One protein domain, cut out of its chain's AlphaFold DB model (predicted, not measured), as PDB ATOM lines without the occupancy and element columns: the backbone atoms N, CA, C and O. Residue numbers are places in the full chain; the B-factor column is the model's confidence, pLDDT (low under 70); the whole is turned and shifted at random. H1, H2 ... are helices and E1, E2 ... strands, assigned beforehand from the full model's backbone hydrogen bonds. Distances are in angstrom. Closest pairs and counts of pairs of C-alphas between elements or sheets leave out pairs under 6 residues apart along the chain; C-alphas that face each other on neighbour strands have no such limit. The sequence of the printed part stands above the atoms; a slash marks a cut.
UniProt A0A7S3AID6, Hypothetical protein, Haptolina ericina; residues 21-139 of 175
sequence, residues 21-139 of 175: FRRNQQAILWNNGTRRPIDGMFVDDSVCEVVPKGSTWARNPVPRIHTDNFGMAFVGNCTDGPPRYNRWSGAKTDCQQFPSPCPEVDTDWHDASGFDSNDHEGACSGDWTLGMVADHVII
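Overview. This is residues 21 to 139 of the 175 residues of the protein "Hypothetical protein" of Haptolina ericina (UniProt A0A7S3AID6). With little regular structure, the domain is mostly winding loops: a small sheet, E2 - E1 - E5, a separate hairpin, E3 and E4, toward one end, and looping residues 63 to 128 with one short helix, H1, toward the other. The 119 printed residues hold E1 E2 E3 E4 H1 E5 in chain order, mostly strand, with only 21 residues named; both sheets are antiparallel. It is only just compact, close to loose (radius of gyration of the C-alphas 16.1 A), spanning 50 by 35 by 24 A.

Along the chain. E1, residues 27 to 30, 9.8 A, begins at C-alpha 27 (-47.239, -0.362, -42.777). E2 is residues 35 to 37, 6.5 A; E3 42 to 44, 6.6 A; E4 56 to 58, 6.8 A; H1 92 to 95, 5.5 A. E5, residues 131 to 134, 9.2 A, ends at C-alpha 134 (-42.103, -0.507, -42.915).

Arrangement. E1 and E2 form a hairpin; N 28 and O 36 are 2.9 A apart. E5 is antiparallel to E1, with N 29 and O 132 2.9 A apart. E3 and E4 form a hairpin, with N 43 and O 57 2.8 A apart. H1 is not on the three-stranded sheet; too short for an O i to N i+4 pair, it has its one O i to N i+3 pair within range.

Size, cuts and confidence. The farthest C-alphas, Pro 83 and Ile 139, are 50.7 A apart. The printed part has no cut; E3 to E4, E4 to H1 and H1 to E5 are long links. Residues 67 to 94 and 111 to 119 have pLDDT under 70.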
ATOM      1  N   PHE A  21     -40.751  -0.737 -30.825       97.31
ATOM      2  CA  PHE A  21     -41.552  -0.358 -31.981       97.31
ATOM      3  C   PHE A  21     -42.672   0.613 -31.598       97.31
ATOM      4  O   PHE A  21     -43.356   0.460 -30.585       97.31
ATOM      5  N   ARG A  22     -42.957   1.588 -32.466       96.69
ATOM      6  CA  ARG A  22     -44.240   2.306 -32.442       96.69
ATOM      7  C   ARG A  22     -45.310   1.367 -33.005       96.69
ATOM      8  O   ARG A  22     -45.564   1.347 -34.208       96.69
ATOM      9  N   ARG A  23     -45.922   0.575 -32.120       94.62
ATOM     10  CA  ARG A  23     -46.791  -0.566 -32.474       94.62
ATOM     11  C   ARG A  23     -47.999  -0.221 -33.360       94.62
ATOM     12  O   ARG A  23     -48.515  -1.089 -34.045       94.62
ATOM     13  N   ASN A  24     -48.422   1.040 -33.399       95.12
ATOM     14  CA  ASN A  24     -49.533   1.533 -34.222       95.12
ATOM     15  C   ASN A  24     -49.102   2.164 -35.563       95.12
ATOM     16  O   ASN A  24     -49.899   2.862 -36.188       95.12
ATOM     17  N   GLN A  25     -47.839   2.007 -35.979       95.81
ATOM     18  CA  GLN A  25     -47.289   2.670 -37.172       95.81
ATOM     19  C   GLN A  25     -46.621   1.715 -38.177       95.81
ATOM     20  O   GLN A  25     -45.928   2.184 -39.093       95.81
ATOM     21  N   GLN A  26     -46.823   0.400 -38.031       96.19
ATOM     22  CA  GLN A  26     -46.406  -0.562 -39.050       96.19
ATOM     23  C   GLN A  26     -47.236  -0.359 -40.327       96.19
ATOM     24  O   GLN A  26     -48.415  -0.002 -40.287       96.19
ATOM     25  N   ALA A  27     -46.595  -0.511 -41.481       95.38
ATOM     26  CA  ALA A  27     -47.239  -0.362 -42.777       95.38
ATOM     27  C   ALA A  27     -46.591  -1.269 -43.823       95.38
ATOM     28  O   ALA A  27     -45.435  -1.661 -43.673       95.38
ATOM     29  N   ILE A  28     -47.303  -1.498 -44.924       93.38
ATOM     30  CA  ILE A  28     -46.709  -1.980 -46.174       93.38
ATOM     31  C   ILE A  28     -46.500  -0.775 -47.098       93.38
ATOM     32  O   ILE A  28     -47.382   0.083 -47.235       93.38
ATOM     33  N   LEU A  29     -45.308  -0.680 -47.684       93.25
ATOM     34  CA  LEU A  29     -44.895   0.366 -48.617       93.25
ATOM     35  C   LEU A  29     -44.618  -0.249 -49.992       93.25
ATOM     36  O   LEU A  29     -43.705  -1.059 -50.122       93.25
ATOM     37  N   TRP A  30     -45.358   0.158 -51.021       89.50
ATOM     38  CA  TRP A  30     -45.128  -0.306 -52.397       89.50
ATOM     39  C   TRP A  30     -44.248   0.657 -53.194       89.50
ATOM     40  O   TRP A  30     -44.135   1.842 -52.872       89.50
ATOM     41  N   ASN A  31     -43.689   0.164 -54.303       87.00
ATOM     42  CA  ASN A  31     -42.796   0.915 -55.199       87.00
ATOM     43  C   ASN A  31     -43.395   2.220 -55.756       87.00
ATOM     44  O   ASN A  31     -42.658   3.127 -56.132       87.00
ATOM     45  N   ASN A  32     -44.725   2.338 -55.803       88.75
ATOM     46  CA  ASN A  32     -45.416   3.564 -56.217       88.75
ATOM     47  C   ASN A  32     -45.530   4.620 -55.093       88.75
ATOM     48  O   ASN A  32     -46.171   5.649 -55.290       88.75
ATOM     49  N   GLY A  33     -44.951   4.361 -53.916       90.25
ATOM     50  CA  GLY A  33     -44.994   5.232 -52.740       90.25
ATOM     51  C   GLY A  33     -46.253   5.087 -51.881       90.25
ATOM     52  O   GLY A  33     -46.359   5.748 -50.848       90.25
ATOM     53  N   THR A  34     -47.203   4.228 -52.264       91.38
ATOM     54  CA  THR A  34     -48.394   3.959 -51.448       91.38
ATOM     55  C   THR A  34     -47.963   3.335 -50.130       91.38
ATOM     56  O   THR A  34     -47.304   2.299 -50.122       91.38
ATOM     57  N   ARG A  35     -48.360   3.957 -49.017       93.56
ATOM     58  CA  ARG A  35     -48.161   3.432 -47.666       93.56
ATOM     59  C   ARG A  35     -49.512   3.039 -47.089       93.56
ATOM     60  O   ARG A  35     -50.365   3.905 -46.899       93.56
ATOM     61  N   ARG A  36     -49.696   1.758 -46.780       92.88
ATOM     62  CA  ARG A  36     -50.911   1.257 -46.128       92.88
ATOM     63  C   ARG A  36     -50.606   0.867 -44.684       92.88
ATOM     64  O   ARG A  36     -49.829  -0.067 -44.492       92.88
ATOM     65  N   PRO A  37     -51.187   1.552 -43.687       95.25
ATOM     66  CA  PRO A  37     -51.112   1.117 -42.297       95.25
ATOM     67  C   PRO A  37     -51.674  -0.296 -42.136       95.25
ATOM     68  O   PRO A  37     -52.675  -0.631 -42.769       95.25
ATOM     69  N   ILE A  38     -51.028  -1.093 -41.293       94.19
ATOM     70  CA  ILE A  38     -51.464  -2.439 -40.925       94.19
ATOM     71  C   ILE A  38     -51.343  -2.623 -39.414       94.19
ATOM     72  O   ILE A  38     -50.528  -1.961 -38.764       94.19
ATOM     73  N   ASP A  39     -52.128  -3.545 -38.870       92.94
ATOM     74  CA  ASP A  39     -51.984  -3.962 -37.481       92.94
ATOM     75  C   ASP A  39     -50.783  -4.904 -37.366       92.94
ATOM     76  O   ASP A  39     -50.810  -6.042 -37.836       92.94
ATOM     77  N   GLY A  40     -49.698  -4.402 -36.774       92.25
ATOM     78  CA  GLY A  40     -48.477  -5.179 -36.600       92.25
ATOM     79  C   GLY A  40     -48.566  -6.183 -35.457       92.25
ATOM     80  O   GLY A  40     -49.194  -5.933 -34.428       92.25
ATOM     81  N   MET A  41     -47.882  -7.315 -35.624       92.56
ATOM     82  CA  MET A  41     -47.759  -8.350 -34.599       92.56
ATOM     83  C   MET A  41     -46.386  -8.255 -33.933       92.56
ATOM     84  O   MET A  41     -45.358  -8.429 -34.587       92.56
ATOM     85  N   PHE A  42     -46.374  -8.009 -32.625       96.06
ATOM     86  CA  PHE A  42     -45.156  -7.816 -31.842       96.06
ATOM     87  C   PHE A  42     -45.029  -8.898 -30.772       96.06
ATOM     88  O   PHE A  42     -46.014  -9.264 -30.131       96.06
ATOM     89  N   VAL A  43     -43.813  -9.405 -30.589       95.38
ATOM     90  CA  VAL A  43     -43.473 -10.471 -29.646       95.38
ATOM     91  C   VAL A  43     -42.483  -9.913 -28.631       95.38
ATOM     92  O   VAL A  43     -41.391  -9.480 -28.993       95.38
ATOM     93  N   ASP A  44     -42.880  -9.912 -27.366       96.88
ATOM     94  CA  ASP A  44     -42.077  -9.495 -26.216       96.88
ATOM     95  C   ASP A  44     -42.215 -10.531 -25.081       96.88
ATOM     96  O   ASP A  44     -42.897 -11.548 -25.249       96.88
ATOM     97  N   ASP A  45     -41.596 -10.273 -23.922       96.38
ATOM     98  CA  ASP A  45     -41.613 -11.181 -22.759       96.38
ATOM     99  C   ASP A  45     -43.023 -11.521 -22.229       96.38
ATOM    100  O   ASP A  45     -43.170 -12.462 -21.447       96.38
ATOM    101  N   SER A  46     -44.071 -10.782 -22.621       94.88
ATOM    102  CA  SER A  46     -45.457 -11.131 -22.279       94.88
ATOM    103  C   SER A  46     -46.020 -12.281 -23.122       94.88
ATOM    104  O   SER A  46     -46.978 -12.931 -22.701       94.88
ATOM    105  N   VAL A  47     -45.423 -12.548 -24.290       93.19
ATOM    106  CA  VAL A  47     -45.813 -13.620 -25.220       93.19
ATOM    107  C   VAL A  47     -44.915 -14.844 -25.039       93.19
ATOM    108  O   VAL A  47     -45.412 -15.955 -24.861       93.19
ATOM    109  N   CYS A  48     -43.596 -14.655 -25.077       92.50
ATOM    110  CA  CYS A  48     -42.595 -15.695 -24.842       92.50
ATOM    111  C   CYS A  48     -41.267 -15.061 -24.414       92.50
ATOM    112  O   CYS A  48     -41.070 -13.866 -24.596       92.50
ATOM    113  N   GLU A  49     -40.329 -15.850 -23.886       94.81
ATOM    114  CA  GLU A  49     -38.988 -15.335 -23.589       94.81
ATOM    115  C   GLU A  49     -38.316 -14.831 -24.874       94.81
ATOM    116  O   GLU A  49     -38.166 -15.580 -25.844       94.81
ATOM    117  N   VAL A  50     -37.923 -13.556 -24.880       94.81
ATOM    118  CA  VAL A  50     -37.225 -12.927 -26.008       94.81
ATOM    119  C   VAL A  50     -35.765 -12.656 -25.670       94.81
ATOM    120  O   VAL A  50     -35.395 -12.421 -24.520       94.81
ATOM    121  N   VAL A  51     -34.916 -12.654 -26.700       92.50
ATOM    122  CA  VAL A  51     -33.491 -12.334 -26.572       92.50
ATOM    123  C   VAL A  51     -33.172 -11.076 -27.390       92.50
ATOM    124  O   VAL A  51     -33.436 -11.061 -28.596       92.50
ATOM    125  N   PRO A  52     -32.583 -10.029 -26.778       94.75
ATOM    126  CA  PRO A  52     -32.306  -9.890 -25.345       94.75
ATOM    127  C   PRO A  52     -33.597  -9.723 -24.524       94.75
ATOM    128  O   PRO A  52     -34.603  -9.223 -25.029       94.75
ATOM    129  N   LYS A  53     -33.563 -10.118 -23.251       95.31
ATOM    130  CA  LYS A  53     -34.712  -9.972 -22.348       95.31
ATOM    131  C   LYS A  53     -35.152  -8.507 -22.253       95.31
ATOM    132  O   LYS A  53     -34.309  -7.613 -22.189       95.31
ATOM    133  N   GLY A  54     -36.456  -8.261 -22.235       94.88
ATOM    134  CA  GLY A  54     -37.069  -6.933 -22.241       94.88
ATOM    135  C   GLY A  54     -37.117  -6.265 -23.617       94.88
ATOM    136  O   GLY A  54     -37.497  -5.101 -23.701       94.88
ATOM    137  N   SER A  55     -36.715  -6.961 -24.685       96.56
ATOM    138  CA  SER A  55     -36.821  -6.449 -26.055       96.56
ATOM    139  C   SER A  55     -38.163  -6.791 -26.705       96.56
ATOM    140  O   SER A  55     -39.062  -7.362 -26.092       96.56
ATOM    141  N   THR A  56     -38.330  -6.390 -27.960       97.44
ATOM    142  CA  THR A  56     -39.505  -6.710 -28.766       97.44
ATOM    143  C   THR A  56     -39.044  -7.085 -30.169       97.44
ATOM    144  O   THR A  56     -38.128  -6.467 -30.710       97.44
ATOM    145  N   TRP A  57     -39.683  -8.094 -30.752       96.56
ATOM    146  CA  TRP A  57     -39.545  -8.503 -32.145       96.56
ATOM    147  C   TRP A  57     -40.831  -8.172 -32.902       96.56
ATOM    148  O   TRP A  57     -41.924  -8.331 -32.361       96.56
ATOM    149  N   ALA A  58     -40.721  -7.732 -34.153       96.12
ATOM    150  CA  ALA A  58     -41.861  -7.617 -35.055       96.12
ATOM    151  C   ALA A  58     -41.936  -8.882 -35.918       96.12
ATOM    152  O   ALA A  58     -40.934  -9.286 -36.511       96.12
ATOM    153  N   ARG A  59     -43.107  -9.520 -35.988       93.38
ATOM    154  CA  ARG A  59     -43.328 -10.631 -36.921       93.38
ATOM    155  C   ARG A  59     -43.478 -10.074 -38.332       93.38
ATOM    156  O   ARG A  59     -44.076  -9.014 -38.508       93.38
ATOM    157  N   ASN A  60     -43.010 -10.818 -39.334       92.88
ATOM    158  CA  ASN A  60     -43.393 -10.549 -40.716       92.88
ATOM    159  C   ASN A  60     -44.937 -10.626 -40.831       92.88
ATOM    160  O   ASN A  60     -45.513 -11.670 -40.502       92.88
ATOM    161  N   PRO A  61     -45.617  -9.533 -41.232       92.06
ATOM    162  CA  PRO A  61     -47.071  -9.482 -41.300       92.06
ATOM    163  C   PRO A  61     -47.632 -10.048 -42.607       92.06
ATOM    164  O   PRO A  61     -48.844 -10.056 -42.776       92.06
ATOM    165  N   VAL A  62     -46.789 -10.487 -43.544       90.44
ATOM    166  CA  VAL A  62     -47.223 -11.048 -44.825       90.44
ATOM    167  C   VAL A  62     -47.386 -12.564 -44.682       90.44
ATOM    168  O   VAL A  62     -46.382 -13.247 -44.472       90.44
ATOM    169  N   PRO A  63     -48.611 -13.118 -44.767       86.25
ATOM    170  CA  PRO A  63     -48.790 -14.560 -44.772       86.25
ATOM    171  C   PRO A  63     -48.343 -15.137 -46.106       86.25
ATOM    172  O   PRO A  63     -48.738 -14.643 -47.164       86.25
ATOM    173  N   ARG A  64     -47.600 -16.238 -46.047       81.25
ATOM    174  CA  ARG A  64     -47.400 -17.104 -47.207       81.25
ATOM    175  C   ARG A  64     -48.735 -17.706 -47.661       81.25
ATOM    176  O   ARG A  64     -49.654 -17.872 -46.854       81.25
ATOM    177  N   ILE A  65     -48.820 -18.023 -48.951       78.00
ATOM    178  CA  ILE A  65     -49.942 -18.742 -49.556       78.00
ATOM    179  C   ILE A  65     -49.581 -20.226 -49.713       78.00
ATOM    180  O   ILE A  65     -48.481 -20.570 -50.137       78.00
ATOM    181  N   HIS A  66     -50.508 -21.109 -49.343       70.50
ATOM    182  CA  HIS A  66     -50.286 -22.547 -49.207       70.50
ATOM    183  C   HIS A  66     -50.967 -23.329 -50.304       70.50
ATOM    184  O   HIS A  66     -52.175 -23.535 -50.300       70.50
ATOM    185  N   THR A  67     -50.171 -23.834 -51.223       59.25
ATOM    186  CA  THR A  67     -50.644 -24.750 -52.265       59.25
ATOM    187  C   THR A  67     -49.899 -26.077 -52.238       59.25
ATOM    188  O   THR A  67     -50.364 -27.051 -52.826       59.25
ATOM    189  N   ASP A  68     -48.767 -26.148 -51.531       59.94
ATOM    190  CA  ASP A  68     -47.851 -27.289 -51.531       59.94
ATOM    191  C   ASP A  68     -47.646 -27.951 -50.151       59.94
ATOM    192  O   ASP A  68     -47.102 -29.053 -50.085       59.94
ATOM    193  N   ASN A  69     -48.130 -27.337 -49.063       56.97
ATOM    194  CA  ASN A  69     -48.006 -27.810 -47.674       56.97
ATOM    195  C   ASN A  69     -46.559 -28.057 -47.179       56.97
ATOM    196  O   ASN A  69     -46.367 -28.773 -46.190       56.97
ATOM    197  N   PHE A  70     -45.533 -27.472 -47.805       60.50
ATOM    198  CA  PHE A  70     -44.144 -27.594 -47.341       60.50
ATOM    199  C   PHE A  70     -43.760 -26.452 -46.381       60.50
ATOM    200  O   PHE A  70     -44.167 -25.315 -46.574       60.50
ATOM    201  N   GLY A  71     -42.983 -26.757 -45.329       57.41
ATOM    202  CA  GLY A  71     -42.400 -25.735 -44.435       57.41
ATOM    203  C   GLY A  71     -43.330 -25.144 -43.360       57.41
ATOM    204  O   GLY A  71     -42.992 -24.153 -42.722       57.41
ATOM    205  N   MET A  72     -44.497 -25.750 -43.140       56.78
ATOM    206  CA  MET A  72     -45.626 -25.149 -42.420       56.78
ATOM    207  C   MET A  72     -45.691 -25.449 -40.915       56.78
ATOM    208  O   MET A  72     -45.660 -26.612 -40.513       56.78
ATOM    209  N   ALA A  73     -45.915 -24.415 -40.089       53.28
ATOM    210  CA  ALA A  73     -46.259 -24.557 -38.666       53.28
ATOM    211  C   ALA A  73     -47.723 -24.996 -38.410       53.28
ATOM    212  O   ALA A  73     -47.990 -25.654 -37.404       53.28
ATOM    213  N   PHE A  74     -48.665 -24.682 -39.313       51.72
ATOM    214  CA  PHE A  74     -50.082 -25.059 -39.207       51.72
ATOM    215  C   PHE A  74     -50.565 -25.753 -40.484       51.72
ATOM    216  O   PHE A  74     -50.683 -25.134 -41.530       51.72
ATOM    217  N   VAL A  75     -50.878 -27.048 -40.406       49.72
ATOM    218  CA  VAL A  75     -51.393 -27.816 -41.551       49.72
ATOM    219  C   VAL A  75     -52.892 -27.532 -41.719       49.72
ATOM    220  O   VAL A  75     -53.728 -28.171 -41.080       49.72
ATOM    221  N   GLY A  76     -53.233 -26.539 -42.542       49.94
ATOM    222  CA  GLY A  76     -54.594 -26.295 -43.027       49.94
ATOM    223  C   GLY A  76     -54.900 -27.114 -44.287       49.94
ATOM    224  O   GLY A  76     -54.012 -27.403 -45.087       49.94
ATOM    225  N   ASN A  77     -56.163 -27.505 -44.475       53.00
ATOM    226  CA  ASN A  77     -56.609 -28.217 -45.673       53.00
ATOM    227  C   ASN A  77     -56.756 -27.244 -46.858       53.00
ATOM    228  O   ASN A  77     -57.873 -26.924 -47.262       53.00
ATOM    229  N   CYS A  78     -55.649 -26.853 -47.489       59.75
ATOM    230  CA  CYS A  78     -55.678 -26.482 -48.910       59.75
ATOM    231  C   CYS A  78     -55.849 -27.748 -49.739       59.75
ATOM    232  O   CYS A  78     -54.945 -28.235 -50.415       59.75
ATOM    233  N   THR A  79     -57.012 -28.373 -49.592       50.62
ATOM    234  CA  THR A  79     -57.385 -29.553 -50.356       50.62
ATOM    235  C   THR A  79     -57.808 -29.084 -51.734       50.62
ATOM    236  O   THR A  79     -58.960 -28.709 -51.914       50.62
ATOM    237  N   ASP A  80     -56.834 -28.989 -52.642       49.12
ATOM    238  CA  ASP A  80     -56.898 -29.473 -54.031       49.12
ATOM    239  C   ASP A  80     -55.654 -29.013 -54.828       49.12
ATOM    240  O   ASP A  80     -55.745 -28.174 -55.716       49.12
ATOM    241  N   GLY A  81     -54.475 -29.594 -54.582       51.62
ATOM    242  CA  GLY A  81     -53.413 -29.625 -55.608       51.62
ATOM    243  C   GLY A  81     -53.492 -30.952 -56.375       51.62
ATOM    244  O   GLY A  81     -53.501 -31.991 -55.705       51.62
ATOM    245  N   PRO A  82     -53.617 -30.998 -57.730       40.56
ATOM    246  CA  PRO A  82     -52.448 -31.330 -58.582       40.56
ATOM    247  C   PRO A  82     -52.549 -30.879 -60.083       40.56
ATOM    248  O   PRO A  82     -53.460 -30.152 -60.470       40.56
ATOM    249  N   PRO A  83     -51.646 -31.369 -60.965       43.72
ATOM    250  CA  PRO A  83     -50.537 -30.639 -61.573       43.72
ATOM    251  C   PRO A  83     -50.952 -29.761 -62.768       43.72
ATOM    252  O   PRO A  83     -51.505 -30.255 -63.748       43.72
ATOM    253  N   ARG A  84     -50.533 -28.492 -62.746       44.59
ATOM    254  CA  ARG A  84     -50.744 -27.493 -63.805       44.59
ATOM    255  C   ARG A  84     -52.231 -27.132 -63.973       44.59
ATOM    256  O   ARG A  84     -53.028 -27.921 -64.464       44.59
ATOM    257  N   TYR A  85     -52.567 -25.874 -63.693       45.72
ATOM    258  CA  TYR A  85     -53.776 -25.212 -64.203       45.72
ATOM    259  C   TYR A  85     -55.123 -25.383 -63.463       45.72
ATOM    260  O   TYR A  85     -56.172 -25.195 -64.083       45.72
ATOM    261  N   ASN A  86     -55.158 -25.631 -62.149       45.59
ATOM    262  CA  ASN A  86     -56.374 -25.348 -61.369       45.59
ATOM    263  C   ASN A  86     -56.238 -23.984 -60.683       45.59
ATOM    264  O   ASN A  86     -55.412 -23.803 -59.801       45.59
ATOM    265  N   ARG A  87     -57.061 -23.032 -61.124       48.44
ATOM    266  CA  ARG A  87     -57.011 -21.623 -60.741       48.44
ATOM    267  C   ARG A  87     -57.565 -21.323 -59.341       48.44
ATOM    268  O   ARG A  87     -57.358 -20.208 -58.894       48.44
ATOM    269  N   TRP A  88     -58.277 -22.227 -58.664       56.00
ATOM    270  CA  TRP A  88     -58.893 -21.929 -57.359       56.00
ATOM    271  C   TRP A  88     -59.192 -23.219 -56.585       56.00
ATOM    272  O   TRP A  88     -60.222 -23.857 -56.803       56.00
ATOM    273  N   SER A  89     -58.310 -23.592 -55.663       48.81
ATOM    274  CA  SER A  89     -58.510 -24.688 -54.709       48.81
ATOM    275  C   SER A  89     -58.512 -24.138 -53.280       48.81
ATOM    276  O   SER A  89     -57.461 -23.751 -52.777       48.81
ATOM    277  N   GLY A  90     -59.690 -24.093 -52.645       53.84
ATOM    278  CA  GLY A  90     -59.918 -23.521 -51.305       53.84
ATOM    279  C   GLY A  90     -60.315 -22.037 -51.315       53.84
ATOM    280  O   GLY A  90     -60.040 -21.315 -52.276       53.84
ATOM    281  N   ALA A  91     -61.004 -21.556 -50.269       59.78
ATOM    282  CA  ALA A  91     -61.201 -20.114 -50.112       59.78
ATOM    283  C   ALA A  91     -59.844 -19.454 -49.816       59.78
ATOM    284  O   ALA A  91     -59.015 -20.039 -49.129       59.78
ATOM    285  N   LYS A  92     -59.622 -18.215 -50.284       65.88
ATOM    286  CA  LYS A  92     -58.375 -17.452 -50.067       65.88
ATOM    287  C   LYS A  92     -57.881 -17.514 -48.612       65.88
ATOM    288  O   LYS A  92     -56.700 -17.706 -48.356       65.88
ATOM    289  N   THR A  93     -58.811 -17.390 -47.669       66.94
ATOM    290  CA  THR A  93     -58.560 -17.444 -46.223       66.94
ATOM    291  C   THR A  93     -58.102 -18.807 -45.720       66.94
ATOM    292  O   THR A  93     -57.391 -18.867 -44.725       66.94
ATOM    293  N   ASP A  94     -58.498 -19.890 -46.388       66.12
ATOM    294  CA  ASP A  94     -58.146 -21.261 -46.005       66.12
ATOM    295  C   ASP A  94     -56.703 -21.600 -46.398       66.12
ATOM    296  O   ASP A  94     -56.123 -22.542 -45.861       66.12
ATOM    297  N   CYS A  95     -56.128 -20.812 -47.313       73.44
ATOM    298  CA  CYS A  95     -54.808 -21.028 -47.892       73.44
ATOM    299  C   CYS A  95     -53.779 -19.953 -47.559       73.44
ATOM    300  O   CYS A  95     -52.751 -19.869 -48.220       73.44
ATOM    301  N   GLN A  96     -54.011 -19.170 -46.509       77.31
ATOM    302  CA  GLN A  96     -53.020 -18.263 -45.923       77.31
ATOM    303  C   GLN A  96     -52.600 -18.766 -44.537       77.31
ATOM    304  O   GLN A  96     -53.441 -19.256 -43.785       77.31
ATOM    305  N   GLN A  97     -51.329 -18.579 -44.159       78.38
ATOM    306  CA  GLN A  97     -50.796 -19.072 -42.865       78.38
ATOM    307  C   GLN A  97     -51.507 -18.413 -41.686       78.38
ATOM    308  O   GLN A  97     -51.635 -18.950 -40.586       78.38
ATOM    309  N   PHE A  98     -51.938 -17.184 -41.930       83.62
ATOM    310  CA  PHE A  98     -52.710 -16.337 -41.053       83.62
ATOM    311  C   PHE A  98     -53.441 -15.298 -41.915       83.62
ATOM    312  O   PHE A  98     -53.064 -15.098 -43.071       83.62
ATOM    313  N   PRO A  99     -54.473 -14.617 -41.389       86.19
ATOM    314  CA  PRO A  99     -55.207 -13.620 -42.159       86.19
ATOM    315  C   PRO A  99     -54.294 -12.530 -42.731       86.19
ATOM    316  O   PRO A  99     -53.440 -11.994 -42.021       86.19
ATOM    317  N   SER A 100     -54.504 -12.185 -44.002       88.38
ATOM    318  CA  SER A 100     -53.843 -11.048 -44.648       88.38
ATOM    319  C   SER A 100     -54.036  -9.756 -43.843       88.38
ATOM    320  O   SER A 100     -55.158  -9.481 -43.407       88.38
ATOM    321  N   PRO A 101     -52.995  -8.918 -43.681       90.88
ATOM    322  CA  PRO A 101     -53.094  -7.662 -42.938       90.88
ATOM    323  C   PRO A 101     -53.840  -6.567 -43.719       90.88
ATOM    324  O   PRO A 101     -54.004  -5.455 -43.218       90.88
ATOM    325  N   CYS A 102     -54.252  -6.833 -44.967       89.62
ATOM    326  CA  CYS A 102     -54.927  -5.859 -45.824       89.62
ATOM    327  C   CYS A 102     -56.071  -6.461 -46.673       89.62
ATOM    328  O   CYS A 102     -56.106  -6.288 -47.898       89.62
ATOM    329  N   PRO A 103     -57.050  -7.150 -46.062       88.69
ATOM    330  CA  PRO A 103     -58.032  -7.951 -46.796       88.69
ATOM    331  C   PRO A 103     -58.851  -7.147 -47.819       88.69
ATOM    332  O   PRO A 103     -59.335  -7.706 -48.797       88.69
ATOM    333  N   GLU A 104     -58.983  -5.828 -47.647       89.06
ATOM    334  CA  GLU A 104     -59.766  -4.977 -48.550       89.06
ATOM    335  C   GLU A 104     -59.089  -4.716 -49.902       89.06
ATOM    336  O   GLU A 104     -59.764  -4.310 -50.844       89.06
ATOM    337  N   VAL A 105     -57.765  -4.882 -50.005       86.88
ATOM    338  CA  VAL A 105     -57.035  -4.777 -51.290       86.88
ATOM    339  C   VAL A 105     -56.349  -6.067 -51.690       86.88
ATOM    340  O   VAL A 105     -55.937  -6.215 -52.835       86.88
ATOM    341  N   ASP A 106     -56.258  -7.015 -50.770       85.81
ATOM    342  CA  ASP A 106     -55.816  -8.363 -51.048       85.81
ATOM    343  C   ASP A 106     -57.000  -9.201 -51.559       85.81
ATOM    344  O   ASP A 106     -57.384 -10.199 -50.955       85.81
ATOM    345  N   THR A 107     -57.623  -8.787 -52.667       80.06
ATOM    346  CA  THR A 107     -58.882  -9.383 -53.157       80.06
ATOM    347  C   THR A 107     -58.677 -10.574 -54.084       80.06
ATOM    348  O   THR A 107     -59.487 -11.492 -54.068       80.06
ATOM    349  N   ASP A 108     -57.579 -10.593 -54.839       75.56
ATOM    350  CA  ASP A 108     -57.273 -11.630 -55.826       75.56
ATOM    351  C   ASP A 108     -55.831 -12.122 -55.681       75.56
ATOM    352  O   ASP A 108     -54.985 -11.439 -55.094       75.56
ATOM    353  N   TRP A 109     -55.564 -13.317 -56.210       77.94
ATOM    354  CA  TRP A 109     -54.214 -13.843 -56.386       77.94
ATOM    355  C   TRP A 109     -53.820 -13.874 -57.859       77.94
ATOM    356  O   TRP A 109     -54.659 -14.073 -58.741       77.94
ATOM    357  N   HIS A 110     -52.535 -13.672 -58.120       72.25
ATOM    358  CA  HIS A 110     -51.938 -13.755 -59.447       72.25
ATOM    359  C   HIS A 110     -50.676 -14.612 -59.407       72.25
ATOM    360  O   HIS A 110     -50.027 -14.704 -58.372       72.25
ATOM    361  N   ASP A 111     -50.334 -15.233 -60.530       68.44
ATOM    362  CA  ASP A 111     -49.106 -16.017 -60.630       68.44
ATOM    363  C   ASP A 111     -47.905 -15.068 -60.733       68.44
ATOM    364  O   ASP A 111     -47.915 -14.129 -61.546       68.44
ATOM    365  N   ALA A 112     -46.857 -15.307 -59.940       61.56
ATOM    366  CA  ALA A 112     -45.593 -14.598 -60.092       61.56
ATOM    367  C   ALA A 112     -45.005 -14.908 -61.483       61.56
ATOM    368  O   ALA A 112     -44.572 -16.023 -61.777       61.56
ATOM    369  N   SER A 113     -45.026 -13.929 -62.390       50.16
ATOM    370  CA  SER A 113     -44.663 -14.140 -63.794       50.16
ATOM    371  C   SER A 113     -43.200 -14.584 -63.945       50.16
ATOM    372  O   SER A 113     -42.297 -13.749 -63.895       50.16
ATOM    373  N   GLY A 114     -42.960 -15.877 -64.178       51.25
ATOM    374  CA  GLY A 114     -41.643 -16.385 -64.582       51.25
ATOM    375  C   GLY A 114     -41.234 -17.743 -64.019       51.25
ATOM    376  O   GLY A 114     -40.300 -18.338 -64.557       51.25
ATOM    377  N   PHE A 115     -41.928 -18.260 -63.006       46.06
ATOM    378  CA  PHE A 115     -41.652 -19.576 -62.435       46.06
ATOM    379  C   PHE A 115     -42.916 -20.443 -62.509       46.06
ATOM    380  O   PHE A 115     -44.008 -19.994 -62.194       46.06
ATOM    381  N   ASP A 116     -42.772 -21.677 -63.002       47.59
ATOM    382  CA  ASP A 116     -43.828 -22.707 -63.124       47.59
ATOM    383  C   ASP A 116     -44.151 -23.300 -61.725       47.59
ATOM    384  O   ASP A 116     -44.292 -24.513 -61.562       47.59
ATOM    385  N   SER A 117     -44.140 -22.453 -60.691       49.50
ATOM    386  CA  SER A 117     -44.289 -22.784 -59.276       49.50
ATOM    387  C   SER A 117     -45.659 -22.338 -58.789       49.50
ATOM    388  O   SER A 117     -46.259 -21.408 -59.322       49.50
ATOM    389  N   ASN A 118     -46.189 -23.032 -57.789       52.19
ATOM    390  CA  ASN A 118     -47.495 -22.751 -57.197       52.19
ATOM    391  C   ASN A 118     -47.482 -21.463 -56.332       52.19
ATOM    392  O   ASN A 118     -48.142 -21.408 -55.291       52.19
ATOM    393  N   ASP A 119     -46.720 -20.453 -56.758       59.41
ATOM    394  CA  ASP A 119     -46.428 -19.214 -56.045       59.41
ATOM    395  C   ASP A 119     -47.486 -18.187 -56.447       59.41
ATOM    396  O   ASP A 119     -47.339 -17.385 -57.377       59.41
ATOM    397  N   HIS A 120     -48.631 -18.298 -55.786       71.31
ATOM    398  CA  HIS A 120     -49.670 -17.291 -55.871       71.31
ATOM    399  C   HIS A 120     -49.260 -16.067 -55.061       71.31
ATOM    400  O   HIS A 120     -48.776 -16.188 -53.940       71.31
ATOM    401  N   GLU A 121     -49.525 -14.890 -55.619       79.00
ATOM    402  CA  GLU A 121     -49.195 -13.606 -55.021       79.00
ATOM    403  C   GLU A 121     -50.438 -12.743 -54.849       79.00
ATOM    404  O   GLU A 121     -51.293 -12.627 -55.733       79.00
ATOM    405  N   GLY A 122     -50.536 -12.105 -53.692       82.31
ATOM    406  CA  GLY A 122     -51.545 -11.117 -53.344       82.31
ATOM    407  C   GLY A 122     -50.925  -9.750 -53.081       82.31
ATOM    408  O   GLY A 122     -49.708  -9.572 -53.085       82.31
ATOM    409  N   ALA A 123     -51.771  -8.758 -52.814       86.44
ATOM    410  CA  ALA A 123     -51.285  -7.418 -52.486       86.44
ATOM    411  C   ALA A 123     -50.511  -7.416 -51.157       86.44
ATOM    412  O   ALA A 123     -49.502  -6.727 -51.041       86.44
ATOM    413  N   CYS A 124     -50.965  -8.203 -50.173       88.94
ATOM    414  CA  CYS A 124     -50.310  -8.346 -48.865       88.94
ATOM    415  C   CYS A 124     -50.198  -9.799 -48.394       88.94
ATOM    416  O   CYS A 124     -50.112 -10.033 -47.194       88.94
ATOM    417  N   SER A 125     -50.213 -10.764 -49.309       86.88
ATOM    418  CA  SER A 125     -50.005 -12.188 -49.019       86.88
ATOM    419  C   SER A 125     -49.188 -12.828 -50.132       86.88
ATOM    420  O   SER A 125     -49.310 -12.377 -51.264       86.88
ATOM    421  N   GLY A 126     -48.454 -13.892 -49.839       81.62
ATOM    422  CA  GLY A 126     -47.579 -14.582 -50.787       81.62
ATOM    423  C   GLY A 126     -46.103 -14.344 -50.491       81.62
ATOM    424  O   GLY A 126     -45.751 -13.721 -49.484       81.62
ATOM    425  N   ASP A 127     -45.248 -14.859 -51.365       76.75
ATOM    426  CA  ASP A 127     -43.795 -14.832 -51.187       76.75
ATOM    427  C   ASP A 127     -43.183 -13.542 -51.766       76.75
ATOM    428  O   ASP A 127     -42.108 -13.100 -51.351       76.75
ATOM    429  N   TRP A 128     -43.909 -12.872 -52.667       74.75
ATOM    430  CA  TRP A 128     -43.479 -11.708 -53.435       74.75
ATOM    431  C   TRP A 128     -44.561 -10.619 -53.504       74.75
ATOM    432  O   TRP A 128     -45.007 -10.215 -54.576       74.75
ATOM    433  N   THR A 129     -44.900 -10.009 -52.366       71.06
ATOM    434  CA  THR A 129     -45.890  -8.902 -52.298       71.06
ATOM    435  C   THR A 129     -45.492  -7.601 -53.023       71.06
ATOM    436  O   THR A 129     -46.243  -6.621 -52.998       71.06
ATOM    437  N   LEU A 130     -44.304  -7.550 -53.654       72.94
ATOM    438  CA  LEU A 130     -43.683  -6.364 -54.281       72.94
ATOM    439  C   LEU A 130     -43.694  -5.100 -53.390       72.94
ATOM    440  O   LEU A 130     -43.524  -3.976 -53.875       72.94
ATOM    441  N   GLY A 131     -43.906  -5.291 -52.089       81.31
ATOM    442  CA  GLY A 131     -43.989  -4.272 -51.060       81.31
ATOM    443  C   GLY A 131     -42.955  -4.526 -49.970       81.31
ATOM    444  O   GLY A 131     -42.430  -5.625 -49.811       81.31
ATOM    445  N   MET A 132     -42.641  -3.478 -49.222       90.06
ATOM    446  CA  MET A 132     -41.714  -3.507 -48.099       90.06
ATOM    447  C   MET A 132     -42.489  -3.390 -46.790       90.06
ATOM    448  O   MET A 132     -43.373  -2.538 -46.668       90.06
ATOM    449  N   VAL A 133     -42.117  -4.186 -45.790       93.31
ATOM    450  CA  VAL A 133     -42.579  -3.992 -44.411       93.31
ATOM    451  C   VAL A 133     -41.857  -2.775 -43.835       93.31
ATOM    452  O   VAL A 133     -40.628  -2.712 -43.833       93.31
ATOM    453  N   ALA A 134     -42.621  -1.783 -43.388       94.75
ATOM    454  CA  ALA A 134     -42.103  -0.507 -42.915       94.75
ATOM    455  C   ALA A 134     -42.480  -0.271 -41.449       94.75
ATOM    456  O   ALA A 134     -43.571   0.218 -41.142       94.75
ATOM    457  N   ASP A 135     -41.532  -0.553 -40.562       96.88
ATOM    458  CA  ASP A 135     -41.650  -0.322 -39.126       96.88
ATOM    459  C   ASP A 135     -41.204   1.081 -38.709       96.88
ATOM    460  O   ASP A 135     -40.354   1.712 -39.337       96.88
ATOM    461  N   HIS A 136     -41.757   1.545 -37.590       96.19
ATOM    462  CA  HIS A 136     -41.256   2.705 -36.863       96.19
ATOM    463  C   HIS A 136     -40.661   2.236 -35.544       96.19
ATOM    464  O   HIS A 136     -41.327   1.551 -34.768       96.19
ATOM    465  N   VAL A 137     -39.424   2.640 -35.279       96.75
ATOM    466  CA  VAL A 137     -38.705   2.293 -34.052       96.75
ATOM    467  C   VAL A 137     -38.511   3.517 -33.168       96.75
ATOM    468  O   VAL A 137     -38.494   4.659 -33.631       96.75
ATOM    469  N   ILE A 138     -38.386   3.270 -31.874       96.44
ATOM    470  CA  ILE A 138     -38.278   4.271 -30.824       96.44
ATOM    471  C   ILE A 138     -36.822   4.319 -30.388       96.44
ATOM    472  O   ILE A 138     -36.278   3.312 -29.944       96.44
ATOM    473  N   ILE A 139     -36.201   5.491 -30.500       95.44
ATOM    474  CA  ILE A 139     -34.899   5.746 -29.881       95.44
ATOM    475  C   ILE A 139     -35.149   5.980 -28.380       95.44
ATOM    476  O   ILE A 139     -35.938   6.874 -28.061       95.44
TER     477      ILE A 139